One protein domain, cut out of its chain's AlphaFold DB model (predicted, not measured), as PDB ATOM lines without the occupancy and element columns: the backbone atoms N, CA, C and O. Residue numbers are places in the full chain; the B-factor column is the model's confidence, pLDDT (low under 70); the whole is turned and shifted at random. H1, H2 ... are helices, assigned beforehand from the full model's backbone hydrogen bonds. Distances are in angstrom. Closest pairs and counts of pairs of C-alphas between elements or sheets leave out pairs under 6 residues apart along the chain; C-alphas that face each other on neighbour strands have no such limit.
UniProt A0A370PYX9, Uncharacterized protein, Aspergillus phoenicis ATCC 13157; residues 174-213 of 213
ATOM      1  N   PRO A 174     121.311 104.594 111.185       74.19
ATOM      2  CA  PRO A 174     120.658 105.813 110.735       74.19
ATOM      3  C   PRO A 174     119.601 105.488 109.676       74.19
ATOM      4  O   PRO A 174     119.787 104.617 108.826       74.19
ATOM      5  N   TRP A 175     118.477 106.197 109.751       69.25
ATOM      6  CA  TRP A 175     117.376 106.068 108.793       69.25
ATOM      7  C   TRP A 175     117.649 106.823 107.491       69.25
ATOM      8  O   TRP A 175     117.069 106.507 106.452       69.25
ATOM      9  N   GLU A 176     118.514 107.829 107.561       67.06
ATOM     10  CA  GLU A 176     118.990 108.585 106.413       67.06
ATOM     11  C   GLU A 176     119.993 107.750 105.615       67.06
ATOM     12  O   GLU A 176     120.776 106.974 106.172       67.06
ATOM     13  N   SER A 177     119.978 107.909 104.290       65.62
ATOM     14  CA  SER A 177     121.006 107.311 103.443       65.62
ATOM     15  C   SER A 177     122.315 108.054 103.675       65.62
ATOM     16  O   SER A 177     122.471 109.206 103.283       65.62
ATOM     17  N   ILE A 178     123.248 107.363 104.316       71.00
ATOM     18  CA  ILE A 178     124.634 107.794 104.527       71.00
ATOM     19  C   ILE A 178     125.573 106.946 103.666       71.00
ATOM     20  O   ILE A 178     126.631 106.487 104.103       71.00
ATOM     21  N   ASP A 179     125.134 106.668 102.436       70.19
ATOM     22  CA  ASP A 179     125.827 105.763 101.520       70.19
ATOM     23  C   ASP A 179     127.247 106.228 101.195       70.19
ATOM     24  O   ASP A 179     128.153 105.430 100.950       70.19
ATOM     25  N   ASP A 180     127.449 107.538 101.234       71.31
ATOM     26  CA  ASP A 180     128.728 108.197 101.044       71.31
ATOM     27  C   ASP A 180     129.686 108.025 102.239       71.31
ATOM     28  O   ASP A 180     130.897 108.137 102.058       71.31
ATOM     29  N   GLN A 181     129.177 107.682 103.427       71.69
ATOM     30  CA  GLN A 181     129.971 107.490 104.649       71.69
ATOM     31  C   GLN A 181     130.329 106.025 104.929       71.69
ATOM     32  O   GLN A 181     131.139 105.750 105.814       71.69
ATOM     33  N   TYR A 182     129.797 105.045 104.187       73.50
ATOM     34  CA  TYR A 182     130.078 103.624 104.462       73.50
ATOM     35  C   TYR A 182     131.571 103.291 104.477       73.50
ATOM     36  O   TYR A 182     132.010 102.429 105.244       73.50
ATOM     37  N   MET A 183     132.352 103.987 103.650       75.06
ATOM     38  CA  MET A 183     133.796 103.794 103.542       75.06
ATOM     39  C   MET A 183     134.575 104.283 104.766       75.06
ATOM     40  O   MET A 183     135.710 103.847 104.952       75.06
ATOM     41  N   GLU A 184     133.976 105.119 105.614       74.81
ATOM     42  CA  GLU A 184     134.550 105.523 106.901       74.81
ATOM     43  C   GLU A 184     134.430 104.406 107.950       74.81
ATOM     44  O   GLU A 184     135.236 104.326 108.876       74.81
ATOM     45  N   PHE A 185     133.489 103.471 107.760       78.94
ATOM     46  CA  PHE A 185     133.213 102.367 108.685       78.94
ATOM     47  C   PHE A 185     133.177 100.996 107.984       78.94
ATOM     48  O   PHE A 185     132.159 100.294 108.007       78.94
ATOM     49  N   PRO A 186     134.285 100.579 107.351       83.25
ATOM     50  CA  PRO A 186     134.320  99.443 106.436       83.25
ATOM     51  C   PRO A 186     133.911  98.122 107.103       83.25
ATOM     52  O   PRO A 186     134.599  97.593 107.976       83.25
ATOM     53  N   GLY A 187     132.786  97.563 106.647       82.44
ATOM     54  CA  GLY A 187     132.230  96.289 107.110       82.44
ATOM     55  C   GLY A 187     131.717  96.284 108.554       82.44
ATOM     56  O   GLY A 187     131.635  95.213 109.170       82.44
ATOM     57  N   ASN A 188     131.378  97.457 109.094       83.56
ATOM     58  CA  ASN A 188     130.743  97.590 110.399       83.56
ATOM     59  C   ASN A 188     129.250  97.227 110.307       83.56
ATOM     60  O   ASN A 188     128.476  97.889 109.620       83.56
ATOM     61  N   THR A 189     128.826  96.182 111.025       77.31
ATOM     62  CA  THR A 189     127.448  95.659 110.985       77.31
ATOM     63  C   THR A 189     126.414  96.560 111.663       77.31
ATOM     64  O   THR A 189     125.226  96.238 111.642       77.31
ATOM     65  N   PHE A 190     126.838  97.678 112.253       76.94
ATOM     66  CA  PHE A 190     125.950  98.762 112.659       76.94
ATOM     67  C   PHE A 190     125.141  99.311 111.477       76.94
ATOM     68  O   PHE A 190     123.950  99.566 111.625       76.94
ATOM     69  N   PHE A 191     125.744  99.408 110.290       77.50
ATOM     70  CA  PHE A 191     125.065  99.933 109.107       77.50
ATOM     71  C   PHE A 191     124.319  98.834 108.356       77.50
ATOM     72  O   PHE A 191     124.872  97.765 108.076       77.50
ATOM     73  N   THR A 192     123.073  99.124 107.977       80.00
ATOM     74  CA  THR A 192     122.213  98.214 107.209       80.00
ATOM     75  C   THR A 192     122.904  97.713 105.944       80.00
ATOM     76  O   THR A 192     122.935  96.506 105.712       80.00
ATOM     77  N   TYR A 193     123.572  98.603 105.203       84.31
ATOM     78  CA  TYR A 193     124.310  98.252 103.989       84.31
ATOM     79  C   TYR A 193     125.302  97.102 104.198       84.31
ATOM     80  O   TYR A 193     125.251  96.101 103.484       84.31
ATOM     81  N   TRP A 194     126.168  97.195 105.212       86.31
ATOM     82  CA  TRP A 194     127.184  96.173 105.476       86.31
ATOM     83  C   TRP A 194     126.592  94.849 105.966       86.31
ATOM     84  O   TRP A 194     127.199  93.797 105.760       86.31
ATOM     85  N   ARG A 195     125.406  94.871 106.592       86.50
ATOM     86  CA  ARG A 195     124.670  93.643 106.932       86.50
ATOM     87  C   ARG A 195     124.092  92.965 105.692       86.50
ATOM     88  O   ARG A 195     124.100  91.738 105.620       86.50
ATOM     89  N   GLU A 196     123.611  93.751 104.737       88.19
ATOM     90  CA  GLU A 196     123.002  93.264 103.495       88.19
ATOM     91  C   GLU A 196     124.040  92.847 102.436       88.19
ATOM     92  O   GLU A 196     123.737  92.007 101.589       88.19
ATOM     93  N   HIS A 197     125.283  93.340 102.530       90.19
ATOM     94  CA  HIS A 197     126.391  93.047 101.608       90.19
ATOM     95  C   HIS A 197     127.571  92.348 102.324       90.19
ATOM     96  O   HIS A 197     128.668  92.907 102.425       90.19
ATOM     97  N   PRO A 198     127.401  91.112 102.835       90.69
ATOM     98  CA  PRO A 198     128.372  90.468 103.729       90.69
ATOM     99  C   PRO A 198     129.737  90.183 103.082       90.69
ATOM    100  O   PRO A 198     130.763  90.238 103.764       90.69
ATOM    101  N   GLU A 199     129.770  89.903 101.777       92.19
ATOM    102  CA  GLU A 199     131.021  89.676 101.041       92.19
ATOM    103  C   GLU A 199     131.815  90.976 100.864       92.19
ATOM    104  O   GLU A 199     133.030  90.999 101.068       92.19
ATOM    105  N   GLU A 200     131.130  92.086 100.574       90.06
ATOM    106  CA  GLU A 200     131.751  93.413 100.512       90.06
ATOM    107  C   GLU A 200     132.227  93.858 101.894       90.06
ATOM    108  O   GLU A 200     133.355  94.324 102.032       90.06
ATOM    109  N   ALA A 201     131.423  93.632 102.937       88.44
ATOM    110  CA  ALA A 201     131.798  93.918 104.320       88.44
ATOM    111  C   ALA A 201     133.050  93.142 104.750       88.44
ATOM    112  O   ALA A 201     133.917  93.662 105.454       88.44
ATOM    113  N   LYS A 202     133.166  91.873 104.341       88.88
ATOM    114  CA  LYS A 202     134.360  91.064 104.595       88.88
ATOM    115  C   LYS A 202     135.581  91.632 103.866       88.88
ATOM    116  O   LYS A 202     136.598  91.867 104.514       88.88
ATOM    117  N   ALA A 203     135.463  91.907 102.568       88.12
ATOM    118  CA  ALA A 203     136.554  92.472 101.774       88.12
ATOM    119  C   ALA A 203     137.010  93.847 102.298       88.12
ATOM    120  O   ALA A 203     138.208  94.127 102.356       88.12
ATOM    121  N   ALA A 204     136.066  94.690 102.725       85.81
ATOM    122  CA  ALA A 204     136.345  95.999 103.300       85.81
ATOM    123  C   ALA A 204     137.143  95.881 104.611       85.81
ATOM    124  O   ALA A 204     138.184  96.522 104.743       85.81
ATOM    125  N   ARG A 205     136.734  94.992 105.531       85.75
ATOM    126  CA  ARG A 205     137.466  94.732 106.787       85.75
ATOM    127  C   ARG A 205     138.881  94.208 106.555       85.75
ATOM    128  O   ARG A 205     139.816  94.661 107.210       85.75
ATOM    129  N   GLU A 206     139.049  93.278 105.617       87.31
ATOM    130  CA  GLU A 206     140.366  92.728 105.262       87.31
ATOM    131  C   GLU A 206     141.297  93.810 104.695       87.31
ATOM    132  O   GLU A 206     142.476  93.867 105.048       87.31
ATOM    133  N   LYS A 207     140.762  94.708 103.859       83.62
ATOM    134  CA  LYS A 207     141.513  95.829 103.288       83.62
ATOM    135  C   LYS A 207     141.947  96.833 104.360       83.62
ATOM    136  O   LYS A 207     143.103  97.247 104.339       83.62
ATOM    137  N   THR A 208     141.065  97.179 105.296       80.44
ATOM    138  CA  THR A 208     141.374  98.110 106.395       80.44
ATOM    139  C   THR A 208     142.438  97.548 107.330       80.44
ATOM    140  O   THR A 208     143.437  98.217 107.599       80.44
ATOM    141  N   ALA A 209     142.306  96.277 107.722       75.81
ATOM    142  CA  ALA A 209     143.304  95.595 108.545       75.81
ATOM    143  C   ALA A 209     144.691  95.538 107.873       75.81
ATOM    144  O   ALA A 209     145.715  95.594 108.551       75.81
ATOM    145  N   ALA A 210     144.743  95.454 106.538       71.44
ATOM    146  CA  ALA A 210     145.991  95.472 105.777       71.44
ATOM    147  C   ALA A 210     146.621  96.873 105.644       71.44
ATOM    148  O   ALA A 210     147.831  96.969 105.429       71.44
ATOM    149  N   SER A 211     145.839  97.952 105.766       71.81
ATOM    150  CA  SER A 211     146.331  99.338 105.674       71.81
ATOM    151  C   SER A 211     146.936  99.896 106.966       71.81
ATOM    152  O   SER A 211     147.565 100.950 106.913       71.81
ATOM    153  N   GLY A 212     146.806  99.201 108.102       48.44
ATOM    154  CA  GLY A 212     147.396  99.634 109.376       48.44
ATOM    155  C   GLY A 212     146.786 100.915 109.961       48.44
ATOM    156  O   GLY A 212     147.440 101.565 110.776       48.44
ATOM    157  N   LEU A 213     145.571 101.261 109.524       46.50
ATOM    158  CA  LEU A 213     144.656 102.173 110.212       46.50
ATOM    159  C   LEU A 213     143.791 101.363 111.180       46.50
ATOM    160  O   LEU A 213     143.360 100.259 110.773       46.50
TER     161      LEU A 213
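AT A GLANCE: This is residues 174 to 213 of the 213 residues of an uncharacterized protein of Aspergillus phoenicis ATCC 13157 (UniProt A0A370PYX9). A longer helix, H2, and a short one, H1, meet end to end at a corner, and the long stretch before them, residues 174 to 191, runs along the open side of that corner and then turns back to enter H1. H2 reaches away from the corner toward one end of the long axis, while the first residues, 174 to 178, lie toward the other end. The printed part has 40 residues with two named helices, in the order H1, H2, and no named strand; its class is all helix, though only 19 of the 40 residues are in named elements, under half. The whole is compact, with a radius of gyration of the C-alphas of 10.0 A, and its outline is elongated, spanning 31 by 18 by 13 A.

HOW THE PARTS SIT: H2, residues 198 to 211, is the longest helix. H1, residues 192 to 196, and H2 only just touch, with 3 pairs of C-alphas within 8 A, and they touch only at the corner by their link. The closest C-alphas are those of Trp 194 and Ala 201, 5.3 A apart. H2 touches H1 with residues 200 to 201 alone. Their centres are 13.5 A apart. In H1 and H2 every O i to N i+4 pair is within hydrogen-bond range.

IN THESE COORDINATES: H2 has 14 residues and measures 20.1 A, from C-alpha 198 at (128.372, 90.468, 103.729) to C-alpha 211 at (146.331, 99.338, 105.674). H1 has 5 residues and measures 6.2 A; its C-alpha 192 is at (122.213, 98.214, 107.209).

THE WHOLE: The C-alphas of Trp 175 and Gly 212 are the two farthest apart, at 30.7 A. The printed part has no cut and ends at the chain's last residue, Leu 213. The link from H1 to H2 is tight, with 1 residue between them. The mean pLDDT of the printed part is 78.4; residues 175 to 177 and 212 to 213 are under 70.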